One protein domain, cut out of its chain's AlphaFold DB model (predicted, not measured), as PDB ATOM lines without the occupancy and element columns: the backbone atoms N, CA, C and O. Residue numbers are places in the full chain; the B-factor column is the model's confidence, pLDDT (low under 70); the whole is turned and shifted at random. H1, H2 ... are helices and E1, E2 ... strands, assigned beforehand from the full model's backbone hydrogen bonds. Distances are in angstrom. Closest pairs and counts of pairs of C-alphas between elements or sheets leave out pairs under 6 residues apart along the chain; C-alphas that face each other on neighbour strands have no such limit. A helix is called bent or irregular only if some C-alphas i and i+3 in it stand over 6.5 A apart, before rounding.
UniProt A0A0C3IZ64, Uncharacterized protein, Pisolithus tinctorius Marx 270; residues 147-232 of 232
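AT A GLANCE: This is residues 147 to 232 of the 232 residues of an uncharacterized protein of Pisolithus tinctorius Marx 270 (UniProt A0A0C3IZ64). A small strand hairpin, E1 and E2, sits at one end of four crossed helices that touch in a ring: H1, H2, H3, H4, H1. The printed part has 86 residues, mostly helix, ordered E1, E2, H1 to H4, with an antiparallel sheet. It is compact: radius of gyration of the C-alphas 12.2 A, spans 38 by 26 by 18 A.

IN THESE COORDINATES: E1 is residues 147 to 149, from C-alpha 147 at (36.764, -11.910, -50.687); E2 is 154 to 158. H1, 169 to 185, 18.2 A, is irregular: C-alphas 174 and 177 are 9.3 A apart. H2 is 190 to 202, 18.4 A; H3 206 to 215, 14.5 A; H4 220 to 230, 15.7 A, ending at (43.573, -32.569, -53.433).

HOW THE PARTS SIT: In hairpin E1-E2, N 148 and O 156, 2.9 A, are within hydrogen-bond range. E1 and H1 are near each other. Closest C-alphas where helices touch: Thr 171 and Val 197, 7.3 A, H1-H2; Leu 175 and Phe 230, 5.4 A, H1-H4; Tyr 200 and Phe 209, 5.9 A, helical hairpin H2-H3; Ala 210 and Gly 223, 4.2 A, H3-H4, a steep tilt of 49 degrees, opposite ways. O i to N i+4 pairs are within range throughout H2, H3 and H4, 10 of 13 in H1.

THE WHOLE: The farthest C-alphas, Phe 159 and His 204, are 39.1 A apart. The printed part has no cut, no long link and no residue under 70.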
ATOM      1  N   HIS A 147      38.089 -11.496 -51.130       93.69
ATOM      2  CA  HIS A 147      36.764 -11.910 -50.687       93.69
ATOM      3  C   HIS A 147      36.900 -12.776 -49.452       93.69
ATOM      4  O   HIS A 147      37.800 -13.599 -49.391       93.69
ATOM      5  N   VAL A 148      35.985 -12.629 -48.503       93.69
ATOM      6  CA  VAL A 148      35.807 -13.588 -47.414       93.69
ATOM      7  C   VAL A 148      34.628 -14.473 -47.794       93.69
ATOM      8  O   VAL A 148      33.517 -13.980 -48.010       93.69
ATOM      9  N   ARG A 149      34.865 -15.775 -47.937       95.94
ATOM     10  CA  ARG A 149      33.907 -16.750 -48.466       95.94
ATOM     11  C   ARG A 149      33.570 -17.809 -47.431       95.94
ATOM     12  O   ARG A 149      34.439 -18.387 -46.785       95.94
ATOM     13  N   THR A 150      32.282 -18.088 -47.311       97.56
ATOM     14  CA  THR A 150      31.772 -19.343 -46.748       97.56
ATOM     15  C   THR A 150      31.500 -20.314 -47.897       97.56
ATOM     16  O   THR A 150      31.615 -19.936 -49.060       97.56
ATOM     17  N   LEU A 151      31.068 -21.544 -47.601       96.81
ATOM     18  CA  LEU A 151      30.626 -22.466 -48.655       96.81
ATOM     19  C   LEU A 151      29.418 -21.933 -49.443       96.81
ATOM     20  O   LEU A 151      29.256 -22.295 -50.597       96.81
ATOM     21  N   ARG A 152      28.585 -21.066 -48.847       95.19
ATOM     22  CA  ARG A 152      27.331 -20.581 -49.452       95.19
ATOM     23  C   ARG A 152      27.499 -19.325 -50.288       95.19
ATOM     24  O   ARG A 152      26.752 -19.109 -51.239       95.19
ATOM     25  N   SER A 153      28.399 -18.440 -49.872       93.06
ATOM     26  CA  SER A 153      28.502 -17.108 -50.453       93.06
ATOM     27  C   SER A 153      29.773 -16.379 -50.034       93.06
ATOM     28  O   SER A 153      30.435 -16.717 -49.049       93.06
ATOM     29  N   VAL A 154      30.055 -15.305 -50.771       95.38
ATOM     30  CA  VAL A 154      30.917 -14.213 -50.319       95.38
ATOM     31  C   VAL A 154      30.176 -13.463 -49.207       95.38
ATOM     32  O   VAL A 154      29.066 -12.981 -49.434       95.38
ATOM     33  N   ILE A 155      30.764 -13.396 -48.014       93.75
ATOM     34  CA  ILE A 155      30.203 -12.679 -46.858       93.75
ATOM     35  C   ILE A 155      30.802 -11.281 -46.693       93.75
ATOM     36  O   ILE A 155      30.150 -10.401 -46.142       93.75
ATOM     37  N   GLU A 156      32.009 -11.057 -47.212       92.38
ATOM     38  CA  GLU A 156      32.687  -9.764 -47.161       92.38
ATOM     39  C   GLU A 156      33.579  -9.585 -48.394       92.38
ATOM     40  O   GLU A 156      34.065 -10.555 -48.981       92.38
ATOM     41  N   SER A 157      33.774  -8.340 -48.819       91.62
ATOM     42  CA  SER A 157      34.748  -7.974 -49.850       91.62
ATOM     43  C   SER A 157      35.631  -6.865 -49.307       91.62
ATOM     44  O   SER A 157      35.128  -5.813 -48.914       91.62
ATOM     45  N   CYS A 158      36.934  -7.106 -49.294       86.81
ATOM     46  CA  CYS A 158      37.921  -6.212 -48.716       86.81
ATOM     47  C   CYS A 158      38.810  -5.633 -49.820       86.81
ATOM     48  O   CYS A 158      39.117  -6.294 -50.812       86.81
ATOM     49  N   PHE A 159      39.251  -4.392 -49.622       84.69
ATOM     50  CA  PHE A 159      40.168  -3.683 -50.529       84.69
ATOM     51  C   PHE A 159      41.629  -3.755 -50.060       84.69
ATOM     52  O   PHE A 159      42.469  -2.938 -50.438       84.69
ATOM     53  N   TYR A 160      41.914  -4.697 -49.170       81.81
ATOM     54  CA  TYR A 160      43.218  -4.937 -48.577       81.81
ATOM     55  C   TYR A 160      43.457  -6.443 -48.494       81.81
ATOM     56  O   TYR A 160      42.535  -7.251 -48.640       81.81
ATOM     57  N   HIS A 161      44.713  -6.827 -48.283       77.62
ATOM     58  CA  HIS A 161      45.049  -8.221 -48.044       77.62
ATOM     59  C   HIS A 161      44.486  -8.626 -46.679       77.62
ATOM     60  O   HIS A 161      44.922  -8.106 -45.656       77.62
ATOM     61  N   SER A 162      43.505  -9.529 -46.664       77.81
ATOM     62  CA  SER A 162      43.086 -10.173 -45.418       77.81
ATOM     63  C   SER A 162      44.249 -11.014 -44.890       77.81
ATOM     64  O   SER A 162      44.890 -11.720 -45.676       77.81
ATOM     65  N   GLU A 163      44.547 -10.908 -43.593       82.50
ATOM     66  CA  GLU A 163      45.540 -11.757 -42.936       82.50
ATOM     67  C   GLU A 163      45.010 -13.192 -42.908       82.50
ATOM     68  O   GLU A 163      44.185 -13.569 -42.076       82.50
ATOM     69  N   TRP A 164      45.462 -13.997 -43.869       85.69
ATOM     70  CA  TRP A 164      45.150 -15.414 -43.901       85.69
ATOM     71  C   TRP A 164      45.856 -16.124 -42.752       85.69
ATOM     72  O   TRP A 164      47.083 -16.092 -42.634       85.69
ATOM     73  N   VAL A 165      45.082 -16.822 -41.929       89.31
ATOM     74  CA  VAL A 165      45.635 -17.701 -40.904       89.31
ATOM     75  C   VAL A 165      45.776 -19.090 -41.511       89.31
ATOM     76  O   VAL A 165      44.776 -19.776 -41.740       89.31
ATOM     77  N   SER A 166      47.022 -19.496 -41.760       87.06
ATOM     78  CA  SER A 166      47.338 -20.816 -42.306       87.06
ATOM     79  C   SER A 166      46.667 -21.932 -41.499       87.06
ATOM     80  O   SER A 166      46.673 -21.883 -40.264       87.06
ATOM     81  N   PRO A 167      46.097 -22.947 -42.172       89.56
ATOM     82  CA  PRO A 167      45.511 -24.081 -41.479       89.56
ATOM     83  C   PRO A 167      46.594 -24.862 -40.708       89.56
ATOM     84  O   PRO A 167      47.782 -24.757 -41.034       89.56
ATOM     85  N   PRO A 168      46.213 -25.662 -39.694       90.75
ATOM     86  CA  PRO A 168      47.146 -26.534 -38.983       90.75
ATOM     87  C   PRO A 168      47.940 -27.423 -39.947       90.75
ATOM     88  O   PRO A 168      47.407 -27.842 -40.972       90.75
ATOM     89  N   ALA A 169      49.183 -27.771 -39.598       90.25
ATOM     90  CA  ALA A 169      50.057 -28.577 -40.462       90.25
ATOM     91  C   ALA A 169      49.386 -29.878 -40.938       90.25
ATOM     92  O   ALA A 169      49.358 -30.143 -42.130       90.25
ATOM     93  N   ALA A 170      48.716 -30.603 -40.035       88.94
ATOM     94  CA  ALA A 170      47.978 -31.821 -40.381       88.94
ATOM     95  C   ALA A 170      46.877 -31.587 -41.433       88.94
ATOM     96  O   ALA A 170      46.627 -32.438 -42.279       88.94
ATOM     97  N   THR A 171      46.218 -30.429 -41.399       90.56
ATOM     98  CA  THR A 171      45.211 -30.037 -42.391       90.56
ATOM     99  C   THR A 171      45.872 -29.662 -43.718       90.56
ATOM    100  O   THR A 171      45.378 -30.043 -44.774       90.56
ATOM    101  N   ALA A 172      46.997 -28.944 -43.677       90.44
ATOM    102  CA  ALA A 172      47.763 -28.591 -44.871       90.44
ATOM    103  C   ALA A 172      48.327 -29.831 -45.588       90.44
ATOM    104  O   ALA A 172      48.315 -29.870 -46.816       90.44
ATOM    105  N   ASP A 173      48.747 -30.847 -44.830       93.31
ATOM    106  CA  ASP A 173      49.243 -32.120 -45.359       93.31
ATOM    107  C   ASP A 173      48.146 -32.897 -46.104       93.31
ATOM    108  O   ASP A 173      48.420 -33.491 -47.143       93.31
ATOM    109  N   ILE A 174      46.899 -32.859 -45.613       93.94
ATOM    110  CA  ILE A 174      45.742 -33.486 -46.281       93.94
ATOM    111  C   ILE A 174      45.366 -32.731 -47.560       93.94
ATOM    112  O   ILE A 174      45.064 -33.345 -48.576       93.94
ATOM    113  N   LEU A 175      45.344 -31.399 -47.495       93.94
ATOM    114  CA  LEU A 175      44.922 -30.547 -48.607       93.94
ATOM    115  C   LEU A 175      45.933 -30.548 -49.762       93.94
ATOM    116  O   LEU A 175      45.552 -30.447 -50.926       93.94
ATOM    117  N   GLY A 176      47.223 -30.596 -49.443       95.00
ATOM    118  CA  GLY A 176      48.284 -30.319 -50.400       95.00
ATOM    119  C   GLY A 176      48.439 -28.820 -50.691       95.00
ATOM    120  O   GLY A 176      47.554 -27.987 -50.471       95.00
ATOM    121  N   VAL A 177      49.614 -28.449 -51.204       94.56
ATOM    122  CA  VAL A 177      50.028 -27.041 -51.359       94.56
ATOM    123  C   VAL A 177      49.102 -26.266 -52.305       94.56
ATOM    124  O   VAL A 177      48.776 -25.105 -52.049       94.56
ATOM    125  N   HIS A 178      48.649 -26.901 -53.388       96.06
ATOM    126  CA  HIS A 178      47.801 -26.256 -54.392       96.06
ATOM    127  C   HIS A 178      46.400 -25.952 -53.866       96.06
ATOM    128  O   HIS A 178      45.902 -24.845 -54.078       96.06
ATOM    129  N   ALA A 179      45.789 -26.883 -53.134       96.75
ATOM    130  CA  ALA A 179      44.485 -26.662 -52.530       96.75
ATOM    131  C   ALA A 179      44.535 -25.584 -51.445       96.75
ATOM    132  O   ALA A 179      43.684 -24.697 -51.436       96.75
ATOM    133  N   VAL A 180      45.559 -25.596 -50.581       96.00
ATOM    134  CA  VAL A 180      45.747 -24.539 -49.573       96.00
ATOM    135  C   VAL A 180      45.836 -23.172 -50.248       96.00
ATOM    136  O   VAL A 180      45.121 -22.249 -49.859       96.00
ATOM    137  N   LYS A 181      46.648 -23.047 -51.308       95.69
ATOM    138  CA  LYS A 181      46.783 -21.784 -52.043       95.69
ATOM    139  C   LYS A 181      45.480 -21.367 -52.718       95.69
ATOM    140  O   LYS A 181      45.151 -20.180 -52.722       95.69
ATOM    141  N   TYR A 182      44.740 -22.316 -53.284       97.00
ATOM    142  CA  TYR A 182      43.442 -22.052 -53.893       97.00
ATOM    143  C   TYR A 182      42.450 -21.497 -52.866       97.00
ATOM    144  O   TYR A 182      41.872 -20.432 -53.096       97.00
ATOM    145  N   LEU A 183      42.305 -22.177 -51.726       96.62
ATOM    146  CA  LEU A 183      41.377 -21.800 -50.660       96.62
ATOM    147  C   LEU A 183      41.732 -20.439 -50.050       96.62
ATOM    148  O   LEU A 183      40.836 -19.620 -49.847       96.62
ATOM    149  N   GLU A 184      43.025 -20.168 -49.847       94.94
ATOM    150  CA  GLU A 184      43.541 -18.864 -49.410       94.94
ATOM    151  C   GLU A 184      43.210 -17.761 -50.422       94.94
ATOM    152  O   GLU A 184      42.671 -16.718 -50.061       94.94
ATOM    153  N   THR A 185      43.496 -17.990 -51.705       93.62
ATOM    154  CA  THR A 185      43.327 -16.967 -52.754       93.62
ATOM    155  C   THR A 185      41.854 -16.626 -52.986       93.62
ATOM    156  O   THR A 185      41.524 -15.491 -53.322       93.62
ATOM    157  N   HIS A 186      40.957 -17.591 -52.775       94.81
ATOM    158  CA  HIS A 186      39.509 -17.371 -52.821       94.81
ATOM    159  C   HIS A 186      38.940 -16.931 -51.461       94.81
ATOM    160  O   HIS A 186      37.745 -16.668 -51.362       94.81
ATOM    161  N   GLY A 187      39.779 -16.844 -50.427       95.38
ATOM    162  CA  GLY A 187      39.462 -16.357 -49.088       95.38
ATOM    163  C   GLY A 187      38.383 -17.148 -48.354       95.38
ATOM    164  O   GLY A 187      37.512 -16.573 -47.702       95.38
ATOM    165  N   TYR A 188      38.440 -18.475 -48.441       96.88
ATOM    166  CA  TYR A 188      37.584 -19.352 -47.645       96.88
ATOM    167  C   TYR A 188      37.872 -19.217 -46.148       96.88
ATOM    168  O   TYR A 188      38.985 -19.454 -45.701       96.88
ATOM    169  N   VAL A 189      36.866 -18.907 -45.335       95.31
ATOM    170  CA  VAL A 189      37.049 -18.847 -43.875       95.31
ATOM    171  C   VAL A 189      37.504 -20.197 -43.309       95.31
ATOM    172  O   VAL A 189      37.143 -21.251 -43.833       95.31
ATOM    173  N   GLN A 190      38.241 -20.184 -42.193       94.69
ATOM    174  CA  GLN A 190      38.777 -21.414 -41.592       94.69
ATOM    175  C   GLN A 190      37.708 -22.469 -41.284       94.69
ATOM    176  O   GLN A 190      37.962 -23.656 -41.462       94.69
ATOM    177  N   SER A 191      36.506 -22.057 -40.867       95.75
ATOM    178  CA  SER A 191      35.401 -22.995 -40.635       95.75
ATOM    179  C   SER A 191      34.967 -23.707 -41.917       95.75
ATOM    180  O   SER A 191      34.726 -24.907 -41.886       95.75
ATOM    181  N   ALA A 192      34.943 -23.011 -43.056       97.19
ATOM    182  CA  ALA A 192      34.650 -23.618 -44.350       97.19
ATOM    183  C   ALA A 192      35.768 -24.577 -44.779       97.19
ATOM    184  O   ALA A 192      35.475 -25.679 -45.232       97.19
ATOM    185  N   VAL A 193      37.037 -24.200 -44.581       97.25
ATOM    186  CA  VAL A 193      38.189 -25.078 -44.856       97.25
ATOM    187  C   VAL A 193      38.121 -26.357 -44.019       97.25
ATOM    188  O   VAL A 193      38.295 -27.446 -44.559       97.25
ATOM    189  N   ALA A 194      37.819 -26.243 -42.723       96.31
ATOM    190  CA  ALA A 194      37.663 -27.396 -41.840       96.31
ATOM    191  C   ALA A 194      36.553 -28.338 -42.327       96.31
ATOM    192  O   ALA A 194      36.776 -29.541 -42.424       96.31
ATOM    193  N   THR A 195      35.396 -27.792 -42.715       98.06
ATOM    194  CA  THR A 195      34.291 -28.577 -43.282       98.06
ATOM    195  C   THR A 195      34.661 -29.243 -44.608       98.06
ATOM    196  O   THR A 195      34.292 -30.392 -44.834       98.06
ATOM    197  N   ILE A 196      35.412 -28.566 -45.483       98.00
ATOM    198  CA  ILE A 196      35.894 -29.167 -46.736       98.00
ATOM    199  C   ILE A 196      36.780 -30.376 -46.442       98.00
ATOM    200  O   ILE A 196      36.608 -31.425 -47.057       98.00
ATOM    201  N   VAL A 197      37.701 -30.249 -45.488       97.69
ATOM    202  CA  VAL A 197      38.605 -31.341 -45.106       97.69
ATOM    203  C   VAL A 197      37.843 -32.493 -44.462       97.69
ATOM    204  O   VAL A 197      38.082 -33.645 -44.807       97.69
ATOM    205  N   GLU A 198      36.881 -32.203 -43.587       97.75
ATOM    206  CA  GLU A 198      36.013 -33.218 -42.983       97.75
ATOM    207  C   GLU A 198      35.231 -34.010 -44.044       97.75
ATOM    208  O   GLU A 198      35.241 -35.245 -44.034       97.75
ATOM    209  N   ILE A 199      34.601 -33.322 -45.002       98.31
ATOM    210  CA  ILE A 199      33.865 -33.984 -46.087       98.31
ATOM    211  C   ILE A 199      34.828 -34.778 -46.972       98.31
ATOM    212  O   ILE A 199      34.520 -35.912 -47.323       98.31
ATOM    213  N   TYR A 200      36.014 -34.251 -47.283       97.88
ATOM    214  CA  TYR A 200      37.025 -34.988 -48.046       97.88
ATOM    215  C   TYR A 200      37.428 -36.294 -47.355       97.88
ATOM    216  O   TYR A 200      37.387 -37.353 -47.975       97.88
ATOM    217  N   CYS A 201      37.735 -36.248 -46.056       96.88
ATOM    218  CA  CYS A 201      38.145 -37.423 -45.286       96.88
ATOM    219  C   CYS A 201      37.045 -38.486 -45.142       96.88
ATOM    220  O   CYS A 201      37.358 -39.655 -44.917       96.88
ATOM    221  N   THR A 202      35.773 -38.095 -45.230       98.06
ATOM    222  CA  THR A 202      34.624 -39.010 -45.113       98.06
ATOM    223  C   THR A 202      34.083 -39.479 -46.465       98.06
ATOM    224  O   THR A 202      33.284 -40.414 -46.509       98.06
ATOM    225  N   SER A 203      34.522 -38.871 -47.568       98.06
ATOM    226  CA  SER A 203      34.051 -39.196 -48.914       98.06
ATOM    227  C   SER A 203      34.824 -40.366 -49.515       98.06
ATOM    228  O   SER A 203      36.046 -40.450 -49.418       98.06
ATOM    229  N   HIS A 204      34.109 -41.265 -50.188       97.00
ATOM    230  CA  HIS A 204      34.704 -42.423 -50.867       97.00
ATOM    231  C   HIS A 204      34.847 -42.228 -52.378       97.00
ATOM    232  O   HIS A 204      35.524 -43.013 -53.044       97.00
ATOM    233  N   SER A 205      34.214 -41.192 -52.921       98.06
ATOM    234  CA  SER A 205      34.266 -40.843 -54.332       98.06
ATOM    235  C   SER A 205      34.264 -39.330 -54.524       98.06
ATOM    236  O   SER A 205      33.841 -38.567 -53.652       98.06
ATOM    237  N   GLU A 206      34.701 -38.909 -55.708       98.31
ATOM    238  CA  GLU A 206      34.635 -37.523 -56.164       98.31
ATOM    239  C   GLU A 206      33.195 -36.980 -56.130       98.31
ATOM    240  O   GLU A 206      32.953 -35.847 -55.710       98.31
ATOM    241  N   GLN A 207      32.226 -37.796 -56.555       98.50
ATOM    242  CA  GLN A 207      30.814 -37.423 -56.588       98.50
ATOM    243  C   GLN A 207      30.257 -37.215 -55.179       98.50
ATOM    244  O   GLN A 207      29.566 -36.221 -54.957       98.50
ATOM    245  N   ASP A 208      30.573 -38.102 -54.231       98.31
ATOM    246  CA  ASP A 208      30.115 -37.973 -52.841       98.31
ATOM    247  C   ASP A 208      30.654 -36.690 -52.204       98.31
ATOM    248  O   ASP A 208      29.904 -35.941 -51.575       98.31
ATOM    249  N   PHE A 209      31.933 -36.391 -52.448       98.56
ATOM    250  CA  PHE A 209      32.581 -35.176 -51.970       98.56
ATOM    251  C   PHE A 209      31.918 -33.911 -52.518       98.56
ATOM    252  O   PHE A 209      31.513 -33.026 -51.756       98.56
ATOM    253  N   ALA A 210      31.772 -33.828 -53.842       98.50
ATOM    254  CA  ALA A 210      31.194 -32.658 -54.492       98.50
ATOM    255  C   ALA A 210      29.731 -32.451 -54.065       98.50
ATOM    256  O   ALA A 210      29.335 -31.326 -53.749       98.50
ATOM    257  N   LEU A 211      28.939 -33.526 -53.977       98.44
ATOM    258  CA  LEU A 211      27.550 -33.460 -53.521       98.44
ATOM    259  C   LEU A 211      27.438 -33.053 -52.048       98.44
ATOM    260  O   LEU A 211      26.588 -32.220 -51.727       98.44
ATOM    261  N   GLY A 212      28.294 -33.581 -51.170       98.44
ATOM    262  CA  GLY A 212      28.334 -33.200 -49.755       98.44
ATOM    263  C   GLY A 212      28.593 -31.703 -49.575       98.44
ATOM    264  O   GLY A 212      27.890 -31.027 -48.824       98.44
ATOM    265  N   LEU A 213      29.529 -31.146 -50.345       98.44
ATOM    266  CA  LEU A 213      29.799 -29.708 -50.336       98.44
ATOM    267  C   LEU A 213      28.656 -28.881 -50.934       98.44
ATOM    268  O   LEU A 213      28.324 -27.815 -50.407       98.44
ATOM    269  N   THR A 214      28.006 -29.370 -51.990       98.12
ATOM    270  CA  THR A 214      26.850 -28.693 -52.591       98.12
ATOM    271  C   THR A 214      25.653 -28.619 -51.655       98.12
ATOM    272  O   THR A 214      24.978 -27.589 -51.626       98.12
ATOM    273  N   GLN A 215      25.422 -29.628 -50.812       98.12
ATOM    274  CA  GLN A 215      24.391 -29.558 -49.767       98.12
ATOM    275  C   GLN A 215      24.643 -28.421 -48.766       98.12
ATOM    276  O   GLN A 215      23.700 -27.877 -48.186       98.12
ATOM    277  N   LEU A 216      25.902 -28.014 -48.593       97.88
ATOM    278  CA  LEU A 216      26.288 -26.886 -47.748       97.88
ATOM    279  C   LEU A 216      26.331 -25.547 -48.491       97.88
ATOM    280  O   LEU A 216      26.518 -24.515 -47.844       97.88
ATOM    281  N   GLY A 217      26.089 -25.554 -49.802       96.69
ATOM    282  CA  GLY A 217      25.970 -24.377 -50.659       96.69
ATOM    283  C   GLY A 217      27.123 -24.157 -51.634       96.69
ATOM    284  O   GLY A 217      27.061 -23.188 -52.388       96.69
ATOM    285  N   LEU A 218      28.138 -25.032 -51.659       97.88
ATOM    286  CA  LEU A 218      29.253 -24.896 -52.597       97.88
ATOM    287  C   LEU A 218      28.798 -25.222 -54.033       97.88
ATOM    288  O   LEU A 218      28.139 -26.246 -54.247       97.88
ATOM    289  N   PRO A 219      29.180 -24.430 -55.050       97.75
ATOM    290  CA  PRO A 219      28.931 -24.795 -56.439       97.75
ATOM    291  C   PRO A 219      29.497 -26.182 -56.774       97.75
ATOM    292  O   PRO A 219      30.668 -26.459 -56.525       97.75
ATOM    293  N   LEU A 220      28.683 -27.044 -57.391       97.62
ATOM    294  CA  LEU A 220      29.060 -28.433 -57.693       97.62
ATOM    295  C   LEU A 220      30.363 -28.536 -58.506       97.62
ATOM    296  O   LEU A 220      31.218 -29.369 -58.217       97.62
ATOM    297  N   ALA A 221      30.543 -27.648 -59.490       97.88
ATOM    298  CA  ALA A 221      31.764 -27.582 -60.294       97.88
ATOM    299  C   ALA A 221      33.010 -27.224 -59.465       97.88
ATOM    300  O   ALA A 221      34.094 -27.738 -59.731       97.88
ATOM    301  N   GLU A 222      32.859 -26.370 -58.450       98.06
ATOM    302  CA  GLU A 222      33.942 -26.015 -57.528       98.06
ATOM    303  C   GLU A 222      34.274 -27.198 -56.606       98.06
ATOM    304  O   GLU A 222      35.447 -27.464 -56.367       98.06
ATOM    305  N   GLY A 223      33.271 -27.981 -56.191       98.19
ATOM    306  CA  GLY A 223      33.473 -29.247 -55.475       98.19
ATOM    307  C   GLY A 223      34.306 -30.259 -56.270       98.19
ATOM    308  O   GLY A 223      35.301 -30.768 -55.757       98.19
ATOM    309  N   PHE A 224      33.971 -30.496 -57.543       98.38
ATOM    310  CA  PHE A 224      34.774 -31.353 -58.431       98.38
ATOM    311  C   PHE A 224      36.206 -30.834 -58.602       98.38
ATOM    312  O   PHE A 224      37.177 -31.586 -58.521       98.38
ATOM    313  N   PHE A 225      36.358 -29.523 -58.787       98.38
ATOM    314  CA  PHE A 225      37.673 -28.910 -58.933       98.38
ATOM    315  C   PHE A 225      38.536 -29.049 -57.670       98.38
ATOM    316  O   PHE A 225      39.727 -29.342 -57.770       98.38
ATOM    317  N   LEU A 226      37.946 -28.893 -56.482       97.94
ATOM    318  CA  LEU A 226      38.640 -29.121 -55.214       97.94
ATOM    319  C   LEU A 226      39.085 -30.579 -55.068       97.94
ATOM    320  O   LEU A 226      40.226 -30.809 -54.677       97.94
ATOM    321  N   TRP A 227      38.246 -31.552 -55.442       98.12
ATOM    322  CA  TRP A 227      38.648 -32.962 -55.433       98.12
ATOM    323  C   TRP A 227      39.885 -33.189 -56.300       98.12
ATOM    324  O   TRP A 227      40.845 -33.820 -55.860       98.12
ATOM    325  N   TYR A 228      39.894 -32.632 -57.512       97.69
ATOM    326  CA  TYR A 228      41.051 -32.711 -58.396       97.69
ATOM    327  C   TYR A 228      42.305 -32.097 -57.756       97.69
ATOM    328  O   TYR A 228      43.355 -32.732 -57.760       97.69
ATOM    329  N   LEU A 229      42.194 -30.909 -57.149       96.75
ATOM    330  CA  LEU A 229      43.321 -30.235 -56.493       96.75
ATOM    331  C   LEU A 229      43.925 -31.029 -55.329       96.75
ATOM    332  O   LEU A 229      45.126 -30.921 -55.102       96.75
ATOM    333  N   PHE A 230      43.114 -31.791 -54.592       95.12
ATOM    334  CA  PHE A 230      43.573 -32.569 -53.433       95.12
ATOM    335  C   PHE A 230      44.312 -33.844 -53.857       95.12
ATOM    336  O   PHE A 230      45.014 -34.448 -53.054       95.12
ATOM    337  N   ASN A 231      44.145 -34.269 -55.112       94.12
ATOM    338  CA  ASN A 231      44.713 -35.500 -55.659       94.12
ATOM    339  C   ASN A 231      45.814 -35.238 -56.712       94.12
ATOM    340  O   ASN A 231      46.138 -36.142 -57.487       94.12
ATOM    341  N   LEU A 232      46.359 -34.015 -56.762       91.62
ATOM    342  CA  LEU A 232      47.543 -33.644 -57.554       91.62
ATOM    343  C   LEU A 232      48.841 -34.054 -56.849       91.62
ATOM    344  O   LEU A 232      49.720 -34.605 -57.550       91.62
TER     345      LEU A 232